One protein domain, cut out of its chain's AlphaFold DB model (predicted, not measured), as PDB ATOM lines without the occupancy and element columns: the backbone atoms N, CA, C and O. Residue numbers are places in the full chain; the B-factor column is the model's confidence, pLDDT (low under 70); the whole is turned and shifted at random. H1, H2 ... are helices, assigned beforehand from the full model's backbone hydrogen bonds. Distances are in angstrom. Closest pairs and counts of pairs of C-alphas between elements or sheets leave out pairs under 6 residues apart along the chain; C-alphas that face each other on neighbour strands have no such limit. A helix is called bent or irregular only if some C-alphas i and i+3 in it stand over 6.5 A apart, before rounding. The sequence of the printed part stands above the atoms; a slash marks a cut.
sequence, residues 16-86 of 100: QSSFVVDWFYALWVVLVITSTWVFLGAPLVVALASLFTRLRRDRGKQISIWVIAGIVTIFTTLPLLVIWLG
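Overview. This is residues 16 to 86 of the 100 residues of an uncharacterized protein of Microbacterium saperdae (UniProt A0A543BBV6). Three helices, H1, H2 and H4, lie side by side as an up-and-down bundle, each running against the one before it, with the short H2 alongside the two long ones and the small H3 at the turn into H4. The last residues, 78 to 86, stick out beyond the bundle and lengthen the rod. The printed part has 71 residues with four named helices, H1 to H4 in chain order, and no named strand; its class is all helix. It is only just loose, close to compact, with a radius of gyration of the C-alphas of 13.7 A, and spans 53 by 20 by 15 A.

Along the chain. Find C-alpha 16 at (79.984, 122.685, 76.043); from there H1 runs through residues 16 to 38, 33.2 A long. Next look for H2 at residues 42 to 51, 14.6 A, and H3 at residues 54 to 57. H4, residues 59 to 84, runs 36.0 A to C-alpha 84 at (70.378, 77.290, 59.250). It is only just irregular, with C-alphas 76 and 79 6.53 A apart, and has a kink of 30 degrees near residue 77.

Arrangement. Start at Val 32 of H1: its C-alpha is 4.9 A from that of Pro 43, the closest pair where residues 28 to 36 touch H2. H1 and H2 form a hairpin, at a shallow tilt of 23 degrees, opposite ways. H1 and H4 touch, closest at the C-alphas of Val 32 and Ala 69, 6.3 A, and run the same way at a shallow tilt of 6 degrees. Residues 62 to 73 of H4 touch H2, closest at the C-alphas of Pro 43 and Ala 69, 5.1 A, opposite ways at a shallow tilt of 18 degrees. H3 touches H1, with the C-alphas of Val 21 and Leu 55 closest at 7.2 A. H3 and H4 only just touch, with 3 pairs of C-alphas within 8 A, and only at the corner; the closest are Arg 56 and Gln 62, 6.3 A. Along the backbones, O i to N i+4 pairs are within hydrogen-bond range in 17 of 19 cases in H1, 5 of 6 in H2 and 20 of 22 in H4; H3 is too short for such a pair.

Size, cuts and confidence. The C-alphas farthest apart are those of Gln 16 and Gly 86, 53.3 A. The printed part has no cut, and its three links are tight. In the B-factor column, the mean pLDDT of the printed part is 75.7; look for values under 70 at residues 16 to 19, 21, 39 to 41, 54 to 57 and 86.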
ATOM      1  N   GLN A  16      81.340 123.118  75.709       63.03
ATOM      2  CA  GLN A  16      79.984 122.685  76.043       63.03
ATOM      3  C   GLN A  16      79.264 122.050  74.843       63.03
ATOM      4  O   GLN A  16      78.444 121.148  75.010       63.03
ATOM      5  N   SER A  17      79.570 122.500  73.621       62.34
ATOM      6  CA  SER A  17      78.977 121.937  72.408       62.34
ATOM      7  C   SER A  17      79.571 120.579  72.027       62.34
ATOM      8  O   SER A  17      78.823 119.727  71.549       62.34
ATOM      9  N   SER A  18      80.867 120.348  72.274       63.91
ATOM     10  CA  SER A  18      81.489 119.036  72.058       63.91
ATOM     11  C   SER A  18      81.022 118.027  73.104       63.91
ATOM     12  O   SER A  18      80.610 116.933  72.729       63.91
ATOM     13  N   PHE A  19      80.947 118.429  74.378       65.88
ATOM     14  CA  PHE A  19      80.498 117.560  75.468       65.88
ATOM     15  C   PHE A  19      79.087 116.996  75.240       65.88
ATOM     16  O   PHE A  19      78.848 115.804  75.413       65.88
ATOM     17  N   VAL A  20      78.144 117.829  74.786       70.25
ATOM     18  CA  VAL A  20      76.777 117.371  74.479       70.25
ATOM     19  C   VAL A  20      76.775 116.381  73.307       70.25
ATOM     20  O   VAL A  20      76.064 115.380  73.354       70.25
ATOM     21  N   VAL A  21      77.579 116.622  72.265       68.00
ATOM     22  CA  VAL A  21      77.687 115.720  71.104       68.00
ATOM     23  C   VAL A  21      78.321 114.380  71.490       68.00
ATOM     24  O   VAL A  21      77.872 113.341  71.006       68.00
ATOM     25  N   ASP A  22      79.313 114.386  72.379       76.19
ATOM     26  CA  ASP A  22      79.938 113.171  72.914       76.19
ATOM     27  C   ASP A  22      78.966 112.365  73.778       76.19
ATOM     28  O   ASP A  22      78.896 111.141  73.656       76.19
ATOM     29  N   TRP A  23      78.136 113.040  74.575       78.44
ATOM     30  CA  TRP A  23      77.099 112.378  75.363       78.44
ATOM     31  C   TRP A  23      76.040 111.699  74.485       78.44
ATOM     32  O   TRP A  23      75.667 110.553  74.730       78.44
ATOM     33  N   PHE A  24      75.591 112.367  73.415       78.00
ATOM     34  CA  PHE A  24      74.677 111.758  72.441       78.00
ATOM     35  C   PHE A  24      75.299 110.543  71.751       78.00
ATOM     36  O   PHE A  24      74.600 109.567  71.491       78.00
ATOM     37  N   TYR A  25      76.599 110.580  71.464       77.56
ATOM     38  CA  TYR A  25      77.308 109.438  70.898       77.56
ATOM     39  C   TYR A  25      77.356 108.252  71.866       77.56
ATOM     40  O   TYR A  25      77.005 107.139  71.479       77.56
ATOM     41  N   ALA A  26      77.709 108.488  73.132       80.75
ATOM     42  CA  ALA A  26      77.695 107.449  74.157       80.75
ATOM     43  C   ALA A  26      76.292 106.839  74.323       80.75
ATOM     44  O   ALA A  26      76.153 105.618  74.364       80.75
ATOM     45  N   LEU A  27      75.248 107.678  74.327       85.62
ATOM     46  CA  LEU A  27      73.855 107.232  74.359       85.62
ATOM     47  C   LEU A  27      73.529 106.312  73.174       85.62
ATOM     48  O   LEU A  27      72.936 105.258  73.375       85.62
ATOM     49  N   TRP A  28      73.944 106.677  71.956       81.88
ATOM     50  CA  TRP A  28      73.744 105.849  70.763       81.88
ATOM     51  C   TRP A  28      74.443 104.496  70.865       81.88
ATOM     52  O   TRP A  28      73.835 103.483  70.533       81.88
ATOM     53  N   VAL A  29      75.683 104.457  71.354       80.44
ATOM     54  CA  VAL A  29      76.420 103.199  71.553       80.44
ATOM     55  C   VAL A  29      75.695 102.297  72.552       80.44
ATOM     56  O   VAL A  29      75.484 101.118  72.271       80.44
ATOM     57  N   VAL A  30      75.245 102.850  73.681       84.75
ATOM     58  CA  VAL A  30      74.445 102.103  74.665       84.75
ATOM     59  C   VAL A  30      73.139 101.609  74.044       84.75
ATOM     60  O   VAL A  30      72.748 100.465  74.281       84.75
ATOM     61  N   LEU A  31      72.490 102.423  73.207       84.00
ATOM     62  CA  LEU A  31      71.270 102.039  72.498       84.00
ATOM     63  C   LEU A  31      71.513 100.871  71.530       84.00
ATOM     64  O   LEU A  31      70.687  99.971  71.465       84.00
ATOM     65  N   VAL A  32      72.640 100.850  70.807       81.56
ATOM     66  CA  VAL A  32      73.011  99.736  69.910       81.56
ATOM     67  C   VAL A  32      73.202  98.451  70.715       81.56
ATOM     68  O   VAL A  32      72.665  97.405  70.361       81.56
ATOM     69  N   ILE A  33      73.934  98.529  71.827       79.69
ATOM     70  CA  ILE A  33      74.203  97.363  72.676       79.69
ATOM     71  C   ILE A  33      72.899  96.827  73.274       79.69
ATOM     72  O   ILE A  33      72.624  95.637  73.177       79.69
ATOM     73  N   THR A  34      72.069  97.695  73.850       80.69
ATOM     74  CA  THR A  34      70.796  97.289  74.472       80.69
ATOM     75  C   THR A  34      69.764  96.811  73.455       80.69
ATOM     76  O   THR A  34      69.038  95.863  73.740       80.69
ATOM     77  N   SER A  35      69.716  97.387  72.250       79.25
ATOM     78  CA  SER A  35      68.760  96.965  71.217       79.25
ATOM     79  C   SER A  35      69.032  95.555  70.695       79.25
ATOM     80  O   SER A  35      68.092  94.835  70.360       79.25
ATOM     81  N   THR A  36      70.295  95.130  70.722       71.56
ATOM     82  CA  THR A  36      70.729  93.768  70.373       71.56
ATOM     83  C   THR A  36      70.005  92.699  71.186       71.56
ATOM     84  O   THR A  36      69.670  91.642  70.661       71.56
ATOM     85  N   TRP A  37      69.729  92.986  72.461       71.69
ATOM     86  CA  TRP A  37      69.035  92.065  73.361       71.69
ATOM     87  C   TRP A  37      67.540  91.946  73.059       71.69
ATOM     88  O   TRP A  37      66.924  90.943  73.401       71.69
ATOM     89  N   VAL A  38      66.951  92.972  72.439       72.00
ATOM     90  CA  VAL A  38      65.508  93.040  72.179       72.00
ATOM     91  C   VAL A  38      65.171  92.472  70.804       72.00
ATOM     92  O   VAL A  38      64.163  91.788  70.655       72.00
ATOM     93  N   PHE A  39      65.997  92.748  69.790       69.94
ATOM     94  CA  PHE A  39      65.765  92.293  68.420       69.94
ATOM     95  C   PHE A  39      67.082  92.167  67.651       69.94
ATOM     96  O   PHE A  39      67.843  93.128  67.554       69.94
ATOM     97  N   LEU A  40      67.289  91.030  66.982       65.12
ATOM     98  CA  LEU A  40      68.465  90.771  66.139       65.12
ATOM     99  C   LEU A  40      68.698  91.813  65.024       65.12
ATOM    100  O   LEU A  40      69.828  92.018  64.597       65.12
ATOM    101  N   GLY A  41      67.643  92.488  64.552       64.62
ATOM    102  CA  GLY A  41      67.730  93.542  63.528       64.62
ATOM    103  C   GLY A  41      67.771  94.975  64.072       64.62
ATOM    104  O   GLY A  41      67.993  95.921  63.314       64.62
ATOM    105  N   ALA A  42      67.556  95.171  65.375       73.06
ATOM    106  CA  ALA A  42      67.483  96.499  65.975       73.06
ATOM    107  C   ALA A  42      68.812  97.292  65.984       73.06
ATOM    108  O   ALA A  42      68.740  98.517  65.856       73.06
ATOM    109  N   PRO A  43      70.015  96.678  66.048       76.06
ATOM    110  CA  PRO A  43      71.285  97.410  65.979       76.06
ATOM    111  C   PRO A  43      71.417  98.269  64.714       76.06
ATOM    112  O   PRO A  43      71.856  99.419  64.775       76.06
ATOM    113  N   LEU A  44      70.964  97.743  63.571       73.44
ATOM    114  CA  LEU A  44      70.955  98.440  62.284       73.44
ATOM    115  C   LEU A  44      69.959  99.598  62.257       73.44
ATOM    116  O   LEU A  44      70.303 100.672  61.775       73.44
ATOM    117  N   VAL A  45      68.753  99.411  62.800       76.69
ATOM    118  CA  VAL A  45      67.730 100.473  62.885       76.69
ATOM    119  C   VAL A  45      68.224 101.625  63.754       76.69
ATOM    120  O   VAL A  45      68.041 102.790  63.410       76.69
ATOM    121  N   VAL A  46      68.912 101.302  64.848       78.38
ATOM    122  CA  VAL A  46      69.555 102.273  65.734       78.38
ATOM    123  C   VAL A  46      70.667 103.030  64.990       78.38
ATOM    124  O   VAL A  46      70.673 104.260  64.973       78.38
ATOM    125  N   ALA A  47      71.552 102.340  64.267       77.44
ATOM    126  CA  ALA A  47      72.543 103.009  63.415       77.44
ATOM    127  C   ALA A  47      71.896 103.892  62.330       77.44
ATOM    128  O   ALA A  47      72.373 104.999  62.067       77.44
ATOM    129  N   LEU A  48      70.778 103.460  61.746       77.62
ATOM    130  CA  LEU A  48      70.015 104.232  60.766       77.62
ATOM    131  C   LEU A  48      69.380 105.479  61.383       77.62
ATOM    132  O   LEU A  48      69.450 106.561  60.812       77.62
ATOM    133  N   ALA A  49      68.818 105.368  62.580       77.75
ATOM    134  CA  ALA A  49      68.249 106.496  63.298       77.75
ATOM    135  C   ALA A  49      69.331 107.514  63.722       77.75
ATOM    136  O   ALA A  49      69.073 108.721  63.733       77.75
ATOM    137  N   SER A  50      70.576 107.070  63.939       75.94
ATOM    138  CA  SER A  50      71.710 107.972  64.190       75.94
ATOM    139  C   SER A  50      72.005 108.922  63.011       75.94
ATOM    140  O   SER A  50      72.386 110.072  63.252       75.94
ATOM    141  N   LEU A  51      71.727 108.524  61.754       70.31
ATOM    142  CA  LEU A  51      71.866 109.384  60.560       70.31
ATOM    143  C   LEU A  51      70.948 110.610  60.589       70.31
ATOM    144  O   LEU A  51      71.293 111.649  60.022       70.31
ATOM    145  N   PHE A  52      69.785 110.490  61.229       73.88
ATOM    146  CA  PHE A  52      68.808 111.574  61.343       73.88
ATOM    147  C   PHE A  52      69.127 112.538  62.492       73.88
ATOM    148  O   PHE A  52      68.496 113.587  62.617       73.88
ATOM    149  N   THR A  53      70.129 112.227  63.320       70.81
ATOM    150  CA  THR A  53      70.549 113.087  64.433       70.81
ATOM    151  C   THR A  53      71.742 113.979  64.082       70.81
ATOM    152  O   THR A  53      72.401 113.829  63.051       70.81
ATOM    153  N   ARG A  54      72.060 114.934  64.972       63.62
ATOM    154  CA  ARG A  54      73.208 115.853  64.827       63.62
ATOM    155  C   ARG A  54      74.567 115.147  64.685       63.62
ATOM    156  O   ARG A  54      75.521 115.804  64.269       63.62
ATOM    157  N   LEU A  55      74.652 113.840  64.960       60.16
ATOM    158  CA  LEU A  55      75.847 113.021  64.733       60.16
ATOM    159  C   LEU A  55      76.262 112.922  63.256       60.16
ATOM    160  O   LEU A  55      77.441 112.721  62.991       60.16
ATOM    161  N   ARG A  56      75.355 113.170  62.295       63.06
ATOM    162  CA  ARG A  56      75.687 113.252  60.855       63.06
ATOM    163  C   ARG A  56      76.806 114.254  60.544       63.06
ATOM    164  O   ARG A  56      77.483 114.145  59.524       63.06
ATOM    165  N   ARG A  57      76.975 115.275  61.391       62.78
ATOM    166  CA  ARG A  57      77.960 116.341  61.170       62.78
ATOM    167  C   ARG A  57      79.400 115.845  61.311       62.78
ATOM    168  O   ARG A  57      80.295 116.474  60.756       62.78
ATOM    169  N   ASP A  58      79.603 114.729  62.006       71.00
ATOM    170  CA  ASP A  58      80.915 114.181  62.318       71.00
ATOM    171  C   ASP A  58      81.058 112.780  61.702       71.00
ATOM    172  O   ASP A  58      80.620 111.771  62.263       71.00
ATOM    173  N   ARG A  59      81.636 112.723  60.491       75.12
ATOM    174  CA  ARG A  59      81.718 111.481  59.699       75.12
ATOM    175  C   ARG A  59      82.434 110.356  60.450       75.12
ATOM    176  O   ARG A  59      82.053 109.203  60.284       75.12
ATOM    177  N   GLY A  60      83.424 110.676  61.290       77.56
ATOM    178  CA  GLY A  60      84.172 109.677  62.061       77.56
ATOM    179  C   GLY A  60      83.294 108.923  63.062       77.56
ATOM    180  O   GLY A  60      83.290 107.695  63.081       77.56
ATOM    181  N   LYS A  61      82.478 109.655  63.828       76.00
ATOM    182  CA  LYS A  61      81.545 109.084  64.817       76.00
ATOM    183  C   LYS A  61      80.400 108.317  64.166       76.00
ATOM    184  O   LYS A  61      79.901 107.329  64.695       76.00
ATOM    185  N   GLN A  62      79.964 108.767  62.997       79.31
ATOM    186  CA  GLN A  62      78.946 108.052  62.246       79.31
ATOM    187  C   GLN A  62      79.479 106.704  61.737       79.31
ATOM    188  O   GLN A  62      78.805 105.688  61.888       79.31
ATOM    189  N   ILE A  63      80.699 106.683  61.186       82.06
ATOM    190  CA  ILE A  63      81.353 105.446  60.742       82.06
ATOM    191  C   ILE A  63      81.524 104.486  61.920       82.06
ATOM    192  O   ILE A  63      81.199 103.313  61.780       82.06
ATOM    193  N   SER A  64      81.956 104.961  63.092       81.12
ATOM    194  CA  SER A  64      82.131 104.081  64.250       81.12
ATOM    195  C   SER A  64      80.817 103.462  64.738       81.12
ATOM    196  O   SER A  64      80.809 102.273  65.036       81.12
ATOM    197  N   ILE A  65      79.693 104.192  64.748       82.75
ATOM    198  CA  ILE A  65      78.374 103.604  65.069       82.75
ATOM    199  C   ILE A  65      77.984 102.534  64.054       82.75
ATOM    200  O   ILE A  65      77.508 101.473  64.449       82.75
ATOM    201  N   TRP A  66      78.203 102.786  62.763       82.31
ATOM    202  CA  TRP A  66      77.929 101.803  61.713       82.31
ATOM    203  C   TRP A  66      78.798 100.553  61.848       82.31
ATOM    204  O   TRP A  66      78.294  99.444  61.700       82.31
ATOM    205  N   VAL A  67      80.078 100.721  62.185       83.69
ATOM    206  CA  VAL A  67      81.000  99.611  62.449       83.69
ATOM    207  C   VAL A  67      80.538  98.813  63.668       83.69
ATOM    208  O   VAL A  67      80.417  97.596  63.573       83.69
ATOM    209  N   ILE A  68      80.215  99.475  64.786       82.69
ATOM    210  CA  ILE A  68      79.728  98.811  66.005       82.69
ATOM    211  C   ILE A  68      78.432  98.052  65.709       82.69
ATOM    212  O   ILE A  68      78.342  96.863  65.998       82.69
ATOM    213  N   ALA A  69      77.448  98.702  65.086       82.75
ATOM    214  CA  ALA A  69      76.179  98.071  64.739       82.75
ATOM    215  C   ALA A  69      76.356  96.897  63.767       82.75
ATOM    216  O   ALA A  69      75.701  95.870  63.932       82.75
ATOM    217  N   GLY A  70      77.254  97.019  62.787       82.00
ATOM    218  CA  GLY A  70      77.586  95.948  61.849       82.00
ATOM    219  C   GLY A  70      78.210  94.741  62.544       82.00
ATOM    220  O   GLY A  70      77.725  93.627  62.367       82.00
ATOM    221  N   ILE A  71      79.229  94.959  63.386       85.38
ATOM    222  CA  ILE A  71      79.881  93.898  64.170       85.38
ATOM    223  C   ILE A  71      78.854  93.183  65.044       85.38
ATOM    224  O   ILE A  71      78.752  91.962  65.005       85.38
ATOM    225  N   VAL A  72      78.062  93.947  65.793       83.38
ATOM    226  CA  VAL A  72      77.024  93.415  66.677       83.38
ATOM    227  C   VAL A  72      76.001  92.593  65.892       83.38
ATOM    228  O   VAL A  72      75.696  91.469  66.281       83.38
ATOM    229  N   THR A  73      75.537  93.105  64.749       81.75
ATOM    230  CA  THR A  73      74.600  92.376  63.885       81.75
ATOM    231  C   THR A  73      75.211  91.057  63.428       81.75
ATOM    232  O   THR A  73      74.578  90.026  63.616       81.75
ATOM    233  N   ILE A  74      76.440  91.067  62.895       82.00
ATOM    234  CA  ILE A  74      77.138  89.853  62.448       82.00
ATOM    235  C   ILE A  74      77.246  88.852  63.596       82.00
ATOM    236  O   ILE A  74      76.863  87.704  63.425       82.00
ATOM    237  N   PHE A  75      77.700  89.272  64.777       80.69
ATOM    238  CA  PHE A  75      77.810  88.378  65.933       80.69
ATOM    239  C   PHE A  75      76.474  87.745  66.326       80.69
ATOM    240  O   PHE A  75      76.452  86.593  66.748       80.69
ATOM    241  N   THR A  76      75.363  88.466  66.163       76.06
ATOM    242  CA  THR A  76      74.033  87.910  66.438       76.06
ATOM    243  C   THR A  76      73.477  87.033  65.319       76.06
ATOM    244  O   THR A  76      72.830  86.032  65.610       76.06
ATOM    245  N   THR A  77      73.717  87.355  64.045       75.44
ATOM    246  CA  THR A  77      73.161  86.606  62.904       75.44
ATOM    247  C   THR A  77      74.029  85.431  62.467       75.44
ATOM    248  O   THR A  77      73.500  84.470  61.911       75.44
ATOM    249  N   LEU A  78      75.335  85.453  62.743       80.62
ATOM    250  CA  LEU A  78      76.265  84.376  62.399       80.62
ATOM    251  C   LEU A  78      75.852  83.021  63.011       80.62
ATOM    252  O   LEU A  78      75.802  82.052  62.257       80.62
ATOM    253  N   PRO A  79      75.480  82.911  64.306       75.38
ATOM    254  CA  PRO A  79      75.016  81.649  64.884       75.38
ATOM    255  C   PRO A  79      73.746  81.126  64.206       75.38
ATOM    256  O   PRO A  79      73.640  79.935  63.935       75.38
ATOM    257  N   LEU A  80      72.805  82.018  63.878       75.38
ATOM    258  CA  LEU A  80      71.589  81.666  63.141       75.38
ATOM    259  C   LEU A  80      71.916  81.119  61.754       75.38
ATOM    260  O   LEU A  80      71.347  80.107  61.364       75.38
ATOM    261  N   LEU A  81      72.850  81.743  61.033       77.19
ATOM    262  CA  LEU A  81      73.304  81.247  59.735       77.19
ATOM    263  C   LEU A  81      73.988  79.883  59.859       77.19
ATOM    264  O   LEU A  81      73.717  79.016  59.040       77.19
ATOM    265  N   VAL A  82      74.818  79.665  60.881       78.38
ATOM    266  CA  VAL A  82      75.486  78.373  61.128       78.38
ATOM    267  C   VAL A  82      74.470  77.259  61.401       78.38
ATOM    268  O   VAL A  82      74.592  76.177  60.828       78.38
ATOM    269  N   ILE A  83      73.447  77.533  62.218       77.31
ATOM    270  CA  ILE A  83      72.346  76.595  62.479       77.31
ATOM    271  C   ILE A  83      71.555  76.335  61.190       77.31
ATOM    272  O   ILE A  83      71.282  75.189  60.846       77.31
ATOM    273  N   TRP A  84      71.209  77.390  60.451       74.44
ATOM    274  CA  TRP A  84      70.378  77.290  59.250       74.44
ATOM    275  C   TRP A  84      71.081  76.577  58.090       74.44
ATOM    276  O   TRP A  84      70.449  75.840  57.341       74.44
ATOM    277  N   LEU A  85      72.398  76.752  57.964       79.06
ATOM    278  CA  LEU A  85      73.242  76.046  56.997       79.06
ATOM    279  C   LEU A  85      73.469  74.570  57.363       79.06
ATOM    280  O   LEU A  85      74.155  73.875  56.618       79.06
ATOM    281  N   GLY A  86      72.931  74.088  58.492       65.44
ATOM    282  CA  GLY A  86      73.115  72.703  58.933       65.44
ATOM    283  C   GLY A  86      74.578  72.362  59.227       65.44
ATOM    284  O   GLY A  86      74.954  71.196  59.228       65.44
TER     285      GLY A  86